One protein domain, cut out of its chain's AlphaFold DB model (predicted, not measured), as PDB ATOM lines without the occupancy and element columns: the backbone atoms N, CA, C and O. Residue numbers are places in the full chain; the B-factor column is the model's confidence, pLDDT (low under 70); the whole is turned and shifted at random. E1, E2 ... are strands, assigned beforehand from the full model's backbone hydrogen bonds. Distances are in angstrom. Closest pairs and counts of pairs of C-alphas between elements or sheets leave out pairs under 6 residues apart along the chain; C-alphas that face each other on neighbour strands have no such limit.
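This is residues 9 to 72 of the 83 residues of an uncharacterized protein of Acidobacteria bacterium (UniProt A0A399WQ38). One strongly twisted sheet of six strands bends round at the long strand E5, with E4 and E1 to one side of it and E6, E3 and E2 to the other. It stays open and does not close into a barrel; the links of residues 13 to 18 and 35 to 44 cross between its two parts. The printed part has 64 residues, with E1 to E6 along the chain, no named helix and the class all strand. The mixed sheet has the order E1, E4, E5, E6, E3, E2. The whole is compact, with a radius of gyration of the C-alphas of 11.1 A and spans of 29 by 23 by 19 A.

E1 is residues 9 to 12, beginning at C-alpha 9 (43.018, 20.153, 11.952). E2 is residues 19 to 24, E3 residues 27 to 34, 19.7 A long, and E4 residues 45 to 50, 16.5 A. E5, residues 53 to 64, spans 29.1 A. E6, residues 67 to 71, ends at C-alpha 71 (50.035, 13.884, 2.322).

Edge strand E1 is parallel to E4, with N 11 and O 47 at 2.9 A. E4, E5 and E6 form a meander, each the antiparallel neighbour of the one before; N 46 and O 58 are 2.8 A apart, N 61 and O 69 2.9 A. E5 bends by 68 degrees at residue 61. E3 is antiparallel to E6, N 70 and O 31 at 3.0 A, and E3 to E6 make a Greek key, a meander whose last strand is the antiparallel neighbour of the strand before it. E2 and E3 form a hairpin, with N 21 and O 30 at 2.8 A. E1 and E2 are apart.

The C-alphas of Asn 25 and Lys 38 are the two farthest apart, 33.6 A. The printed part has no cut, no link is long, and no printed residue is under 70 in pLDDT.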
ATOM      1  N   LEU A   9      44.367  20.053  12.482       97.12
ATOM      2  CA  LEU A   9      43.018  20.153  11.952       97.12
ATOM      3  C   LEU A   9      42.391  18.762  11.970       97.12
ATOM      4  O   LEU A   9      42.948  17.827  11.396       97.12
ATOM      5  N   SER A  10      41.241  18.627  12.627       96.75
ATOM      6  CA  SER A  10      40.512  17.363  12.715       96.75
ATOM      7  C   SER A  10      39.197  17.438  11.949       96.75
ATOM      8  O   SER A  10      38.409  18.354  12.193       96.75
ATOM      9  N   PHE A  11      38.936  16.453  11.096       97.31
ATOM     10  CA  PHE A  11      37.703  16.355  10.318       97.31
ATOM     11  C   PHE A  11      37.025  14.996  10.507       97.31
ATOM     12  O   PHE A  11      37.691  13.990  10.755       97.31
ATOM     13  N   ASP A  12      35.700  14.970  10.375       96.31
ATOM     14  CA  ASP A  12      34.914  13.735  10.354       96.31
ATOM     15  C   ASP A  12      34.930  13.129   8.942       96.31
ATOM     16  O   ASP A  12      34.602  13.811   7.970       96.31
ATOM     17  N   ALA A  13      35.307  11.855   8.823       95.12
ATOM     18  CA  ALA A  13      35.441  11.157   7.544       95.12
ATOM     19  C   ALA A  13      34.130  11.037   6.751       95.12
ATOM     20  O   ALA A  13      34.179  10.808   5.548       95.12
ATOM     21  N   ASP A  14      32.970  11.145   7.405       92.88
ATOM     22  CA  ASP A  14      31.669  11.042   6.744       92.88
ATOM     23  C   ASP A  14      31.222  12.374   6.115       92.88
ATOM     24  O   ASP A  14      30.318  12.377   5.278       92.88
ATOM     25  N   THR A  15      31.836  13.501   6.498       94.81
ATOM     26  CA  THR A  15      31.460  14.844   6.015       94.81
ATOM     27  C   THR A  15      32.610  15.646   5.420       94.81
ATOM     28  O   THR A  15      32.402  16.767   4.966       94.81
ATOM     29  N   PHE A  16      33.837  15.138   5.496       96.06
ATOM     30  CA  PHE A  16      35.007  15.848   5.012       96.06
ATOM     31  C   PHE A  16      35.096  15.786   3.487       96.06
ATOM     32  O   PHE A  16      35.328  14.722   2.919       96.06
ATOM     33  N   GLU A  17      34.945  16.939   2.844       95.75
ATOM     34  CA  GLU A  17      35.086  17.090   1.395       95.75
ATOM     35  C   GLU A  17      36.558  17.293   1.023       95.75
ATOM     36  O   GLU A  17      37.254  18.157   1.574       95.75
ATOM     37  N   TYR A  18      37.037  16.500   0.070       96.56
ATOM     38  CA  TYR A  18      38.400  16.595  -0.432       96.56
ATOM     39  C   TYR A  18      38.500  16.078  -1.862       96.56
ATOM     40  O   TYR A  18      37.721  15.254  -2.342       96.56
ATOM     41  N   GLU A  19      39.548  16.524  -2.542       97.19
ATOM     42  CA  GLU A  19      39.911  16.009  -3.850       97.19
ATOM     43  C   GLU A  19      41.191  15.185  -3.759       97.19
ATOM     44  O   GLU A  19      42.195  15.612  -3.181       97.19
ATOM     45  N   THR A  20      41.174  14.005  -4.374       96.69
ATOM     46  CA  THR A  20      42.371  13.170  -4.501       96.69
ATOM     47  C   THR A  20      43.324  13.769  -5.532       96.69
ATOM     48  O   THR A  20      42.985  13.901  -6.707       96.69
ATOM     49  N   VAL A  21      44.535  14.104  -5.094       96.50
ATOM     50  CA  VAL A  21      45.624  14.592  -5.954       96.50
ATOM     51  C   VAL A  21      46.525  13.439  -6.389       96.50
ATOM     52  O   VAL A  21      46.962  13.398  -7.535       96.50
ATOM     53  N   ASP A  22      46.789  12.501  -5.479       95.88
ATOM     54  CA  ASP A  22      47.525  11.266  -5.745       95.88
ATOM     55  C   ASP A  22      46.909  10.107  -4.953       95.88
ATOM     56  O   ASP A  22      46.272  10.319  -3.915       95.88
ATOM     57  N   SER A  23      47.087   8.880  -5.442       94.44
ATOM     58  CA  SER A  23      46.540   7.688  -4.797       94.44
ATOM     59  C   SER A  23      47.473   6.487  -4.870       94.44
ATOM     60  O   SER A  23      48.200   6.290  -5.842       94.44
ATOM     61  N   GLN A  24      47.404   5.636  -3.848       92.56
ATOM     62  CA  GLN A  24      48.092   4.350  -3.798       92.56
ATOM     63  C   GLN A  24      47.133   3.270  -3.304       92.56
ATOM     64  O   GLN A  24      46.427   3.456  -2.318       92.56
ATOM     65  N   ASN A  25      47.108   2.122  -3.989       88.31
ATOM     66  CA  ASN A  25      46.263   0.970  -3.641       88.31
ATOM     67  C   ASN A  25      44.760   1.295  -3.490       88.31
ATOM     68  O   ASN A  25      44.065   0.640  -2.723       88.31
ATOM     69  N   GLY A  26      44.259   2.294  -4.225       89.62
ATOM     70  CA  GLY A  26      42.858   2.727  -4.157       89.62
ATOM     71  C   GLY A  26      42.547   3.751  -3.061       89.62
ATOM     72  O   GLY A  26      41.407   4.202  -2.986       89.62
ATOM     73  N   ASN A  27      43.547   4.166  -2.277       94.94
ATOM     74  CA  ASN A  27      43.404   5.175  -1.232       94.94
ATOM     75  C   ASN A  27      44.113   6.476  -1.621       94.94
ATOM     76  O   ASN A  27      45.158   6.447  -2.274       94.94
ATOM     77  N   ALA A  28      43.567   7.618  -1.210       96.19
ATOM     78  CA  ALA A  28      44.155   8.926  -1.466       96.19
ATOM     79  C   ALA A  28      45.435   9.118  -0.631       96.19
ATOM     80  O   ALA A  28      45.371   9.222   0.592       96.19
ATOM     81  N   SER A  29      46.601   9.168  -1.280       96.44
ATOM     82  CA  SER A  29      47.908   9.409  -0.643       96.44
ATOM     83  C   SER A  29      48.202  10.900  -0.494       96.44
ATOM     84  O   SER A  29      48.918  11.308   0.424       96.44
ATOM     85  N   ILE A  30      47.650  11.717  -1.394       97.44
ATOM     86  CA  ILE A  30      47.685  13.175  -1.332       97.44
ATOM     87  C   ILE A  30      46.280  13.687  -1.608       97.44
ATOM     88  O   ILE A  30      45.678  13.352  -2.628       97.44
ATOM     89  N   ILE A  31      45.789  14.532  -0.712       97.75
ATOM     90  CA  ILE A  31      44.499  15.203  -0.843       97.75
ATOM     91  C   ILE A  31      44.696  16.709  -0.941       97.75
ATOM     92  O   ILE A  31      45.689  17.251  -0.441       97.75
ATOM     93  N   ARG A  32      43.725  17.391  -1.543       97.94
ATOM     94  CA  ARG A  32      43.562  18.835  -1.402       97.94
ATOM     95  C   ARG A  32      42.161  19.191  -0.937       97.94
ATOM     96  O   ARG A  32      41.201  18.525  -1.307       97.94
ATOM     97  N   PHE A  33      42.062  20.251  -0.150       97.75
ATOM     98  CA  PHE A  33      40.799  20.748   0.390       97.75
ATOM     99  C   PHE A  33      40.881  22.270   0.585       97.75
ATOM    100  O   PHE A  33      41.987  22.801   0.769       97.75
ATOM    101  N   PRO A  34      39.748  22.988   0.489       97.38
ATOM    102  CA  PRO A  34      39.724  24.436   0.632       97.38
ATOM    103  C   PRO A  34      40.062  24.856   2.067       97.38
ATOM    104  O   PRO A  34      39.628  24.231   3.034       97.38
ATOM    105  N   VAL A  35      40.825  25.936   2.208       96.75
ATOM    106  CA  VAL A  35      41.235  26.514   3.495       96.75
ATOM    107  C   VAL A  35      41.276  28.037   3.411       96.75
ATOM    108  O   VAL A  35      41.473  28.599   2.340       96.75
ATOM    109  N   ASP A  36      41.173  28.718   4.554       95.88
ATOM    110  CA  ASP A  36      41.643  30.104   4.656       95.88
ATOM    111  C   ASP A  36      43.175  30.080   4.849       95.88
ATOM    112  O   ASP A  36      43.632  29.595   5.893       95.88
ATOM    113  N   PRO A  37      43.990  30.614   3.914       91.25
ATOM    114  CA  PRO A  37      45.452  30.611   4.020       91.25
ATOM    115  C   PRO A  37      46.005  31.337   5.251       91.25
ATOM    116  O   PRO A  37      47.182  31.197   5.564       91.25
ATOM    117  N   LYS A  38      45.191  32.146   5.941       93.25
ATOM    118  CA  LYS A  38      45.584  32.815   7.191       93.25
ATOM    119  C   LYS A  38      45.411  31.932   8.424       93.25
ATOM    120  O   LYS A  38      45.895  32.296   9.492       93.25
ATOM    121  N   SER A  39      44.692  30.819   8.291       93.19
ATOM    122  CA  SER A  39      44.308  29.929   9.394       93.19
ATOM    123  C   SER A  39      45.136  28.647   9.479       93.19
ATOM    124  O   SER A  39      45.020  27.917  10.463       93.19
ATOM    125  N   VAL A  40      45.952  28.370   8.458       95.56
ATOM    126  CA  VAL A  40      46.763  27.153   8.345       95.56
ATOM    127  C   VAL A  40      48.133  27.467   7.761       95.56
ATOM    128  O   VAL A  40      48.303  28.441   7.030       95.56
ATOM    129  N   SER A  41      49.111  26.626   8.068       95.56
ATOM    130  CA  SER A  41      50.489  26.737   7.598       95.56
ATOM    131  C   SER A  41      51.004  25.398   7.065       95.56
ATOM    132  O   SER A  41      50.583  24.336   7.527       95.56
ATOM    133  N   PRO A  42      51.962  25.405   6.118       96.06
ATOM    134  CA  PRO A  42      52.752  24.212   5.845       96.06
ATOM    135  C   PRO A  42      53.399  23.701   7.140       96.06
ATOM    136  O   PRO A  42      53.965  24.484   7.902       96.06
ATOM    137  N   GLY A  43      53.308  22.397   7.386       95.56
ATOM    138  CA  GLY A  43      53.711  21.764   8.644       95.56
ATOM    139  C   GLY A  43      52.561  21.490   9.619       95.56
ATOM    140  O   GLY A  43      52.753  20.714  10.556       95.56
ATOM    141  N   ASP A  44      51.371  22.055   9.402       97.31
ATOM    142  CA  ASP A  44      50.174  21.661  10.148       97.31
ATOM    143  C   ASP A  44      49.745  20.235   9.799       97.31
ATOM    144  O   ASP A  44      49.974  19.741   8.689       97.31
ATOM    145  N   ILE A  45      49.112  19.568  10.759       97.44
ATOM    146  CA  ILE A  45      48.654  18.187  10.627       97.44
ATOM    147  C   ILE A  45      47.158  18.159  10.333       97.44
ATOM    148  O   ILE A  45      46.374  18.872  10.950       97.44
ATOM    149  N   VAL A  46      46.766  17.295   9.410       97.75
ATOM    150  CA  VAL A  46      45.387  16.968   9.066       97.75
ATOM    151  C   VAL A  46      45.110  15.558   9.547       97.75
ATOM    152  O   VAL A  46      45.768  14.608   9.119       97.75
ATOM    153  N   VAL A  47      44.119  15.429  10.420       97.56
ATOM    154  CA  VAL A  47      43.621  14.144  10.898       97.56
ATOM    155  C   VAL A  47      42.172  14.003  10.469       97.56
ATOM    156  O   VAL A  47      41.328  14.817  10.834       97.56
ATOM    157  N   VAL A  48      41.874  12.959   9.707       97.75
ATOM    158  CA  VAL A  48      40.494  12.596   9.375       97.75
ATOM    159  C   VAL A  48      40.136  11.366  10.184       97.75
ATOM    160  O   VAL A  48      40.845  10.359  10.125       97.75
ATOM    161  N   VAL A  49      39.074  11.460  10.976       97.12
ATOM    162  CA  VAL A  49      38.671  10.420  11.924       97.12
ATOM    163  C   VAL A  49      37.268   9.925  11.626       97.12
ATOM    164  O   VAL A  49      36.406  10.678  11.183       97.12
ATOM    165  N   LYS A  50      37.023   8.654  11.927       95.06
ATOM    166  CA  LYS A  50      35.682   8.079  11.969       95.06
ATOM    167  C   LYS A  50      35.550   7.277  13.248       95.06
ATOM    168  O   LYS A  50      36.164   6.223  13.388       95.06
ATOM    169  N   LYS A  51      34.730   7.765  14.182       91.19
ATOM    170  CA  LYS A  51      34.635   7.214  15.545       91.19
ATOM    171  C   LYS A  51      36.008   7.198  16.236       91.19
ATOM    172  O   LYS A  51      36.515   8.258  16.581       91.19
ATOM    173  N   GLU A  52      36.581   6.016  16.447       91.44
ATOM    174  CA  GLU A  52      37.854   5.802  17.145       91.44
ATOM    175  C   GLU A  52      39.021   5.568  16.168       91.44
ATOM    176  O   GLU A  52      40.174   5.508  16.589       91.44
ATOM    177  N   ASP A  53      38.728   5.470  14.868       94.44
ATOM    178  CA  ASP A  53      39.698   5.134  13.834       94.44
ATOM    179  C   ASP A  53      40.197   6.384  13.101       94.44
ATOM    180  O   ASP A  53      39.430   7.295  12.770       94.44
ATOM    181  N   ILE A  54      41.493   6.400  12.792       95.56
ATOM    182  CA  ILE A  54      42.128   7.424  11.961       95.56
ATOM    183  C   ILE A  54      42.134   6.932  10.515       95.56
ATOM    184  O   ILE A  54      42.712   5.894  10.204       95.56
ATOM    185  N   PHE A  55      41.498   7.696   9.633       96.81
ATOM    186  CA  PHE A  55      41.410   7.416   8.202       96.81
ATOM    187  C   PHE A  55      42.489   8.140   7.401       96.81
ATOM    188  O   PHE A  55      42.837   7.713   6.305       96.81
ATOM    189  N   PHE A  56      43.018   9.236   7.937       97.50
ATOM    190  CA  PHE A  56      44.097   9.995   7.325       97.50
ATOM    191  C   PHE A  56      44.883  10.711   8.409       97.50
ATOM    192  O   PHE A  56      44.281  11.340   9.281       97.50
ATOM    193  N   HIS A  57      46.206  10.645   8.344       97.50
ATOM    194  CA  HIS A  57      47.087  11.419   9.208       97.50
ATOM    195  C   HIS A  57      48.226  11.996   8.371       97.50
ATOM    196  O   HIS A  57      49.308  11.414   8.251       97.50
ATOM    197  N   GLY A  58      47.960  13.153   7.771       96.94
ATOM    198  CA  GLY A  58      48.869  13.780   6.826       96.94
ATOM    199  C   GLY A  58      49.317  15.162   7.258       96.94
ATOM    200  O   GLY A  58      48.659  15.841   8.034       96.94
ATOM    201  N   MET A  59      50.453  15.595   6.727       97.50
ATOM    202  CA  MET A  59      50.967  16.947   6.938       97.50
ATOM    203  C   MET A  59      50.645  17.819   5.728       97.50
ATOM    204  O   MET A  59      50.805  17.363   4.592       97.50
ATOM    205  N   ILE A  60      50.245  19.069   5.967       98.00
ATOM    206  CA  ILE A  60      50.124  20.092   4.928       98.00
ATOM    207  C   ILE A  60      51.529  20.414   4.415       98.00
ATOM    208  O   ILE A  60      52.347  20.991   5.127       98.00
ATOM    209  N   GLY A  61      51.820  20.040   3.171       97.06
ATOM    210  CA  GLY A  61      53.106  20.322   2.529       97.06
ATOM    211  C   GLY A  61      53.135  21.675   1.820       97.06
ATOM    212  O   GLY A  61      54.190  22.296   1.710       97.06
ATOM    213  N   LYS A  62      51.978  22.140   1.332       97.06
ATOM    214  CA  LYS A  62      51.834  23.440   0.673       97.06
ATOM    215  C   LYS A  62      50.402  23.966   0.742       97.06
ATOM    216  O   LYS A  62      49.458  23.192   0.894       97.06
ATOM    217  N   ILE A  63      50.275  25.277   0.559       97.81
ATOM    218  CA  ILE A  63      49.008  25.987   0.375       97.81
ATOM    219  C   ILE A  63      49.113  26.764  -0.938       97.81
ATOM    220  O   ILE A  63      50.096  27.470  -1.157       97.81
ATOM    221  N   GLU A  64      48.135  26.611  -1.825       97.12
ATOM    222  CA  GLU A  64      48.143  27.226  -3.153       97.12
ATOM    223  C   GLU A  64      46.707  27.480  -3.621       97.12
ATOM    224  O   GLU A  64      45.889  26.563  -3.613       97.12
ATOM    225  N   ASN A  65      46.411  28.713  -4.052       95.81
ATOM    226  CA  ASN A  65      45.082  29.135  -4.523       95.81
ATOM    227  C   ASN A  65      43.943  28.813  -3.534       95.81
ATOM    228  O   ASN A  65      42.907  28.310  -3.951       95.81
ATOM    229  N   ASP A  66      44.151  29.069  -2.239       97.00
ATOM    230  CA  ASP A  66      43.200  28.765  -1.153       97.00
ATOM    231  C   ASP A  66      42.933  27.263  -0.918       97.00
ATOM    232  O   ASP A  66      41.980  26.893  -0.236       97.00
ATOM    233  N   TYR A  67      43.804  26.378  -1.420       98.00
ATOM    234  CA  TYR A  67      43.785  24.942  -1.116       98.00
ATOM    235  C   TYR A  67      45.015  24.517  -0.322       98.00
ATOM    236  O   TYR A  67      46.147  24.829  -0.700       98.00
ATOM    237  N   ALA A  68      44.799  23.729   0.729       98.12
ATOM    238  CA  ALA A  68      45.856  22.993   1.409       98.12
ATOM    239  C   ALA A  68      46.075  21.641   0.728       98.12
ATOM    240  O   ALA A  68      45.116  20.982   0.336       98.12
ATOM    241  N   TYR A  69      47.333  21.217   0.622       98.25
ATOM    242  CA  TYR A  69      47.719  19.908   0.097       98.25
ATOM    243  C   TYR A  69      48.343  19.099   1.224       98.25
ATOM    244  O   TYR A  69      49.437  19.437   1.689       98.25
ATOM    245  N   ALA A  70      47.658  18.041   1.650       98.12
ATOM    246  CA  ALA A  70      48.110  17.173   2.726       98.12
ATOM    247  C   ALA A  70      48.485  15.790   2.194       98.12
ATOM    248  O   ALA A  70      47.835  15.273   1.285       98.12
ATOM    249  N   SER A  71      49.532  15.191   2.762       97.88
ATOM    250  CA  SER A  71      50.035  13.884   2.322       97.88
ATOM    251  C   SER A  71      50.114  12.874   3.458       97.88
ATOM    252  O   SER A  71      50.705  13.165   4.498       97.88
ATOM    253  N   ASP A  72      49.559  11.689   3.214       96.69
ATOM    254  CA  ASP A  72      49.677  10.485   4.037       96.69
ATOM    255  C   ASP A  72      50.009   9.295   3.112       96.69
ATOM    256  O   ASP A  72      49.135   8.528   2.697       96.69
TER     257      ASP A  72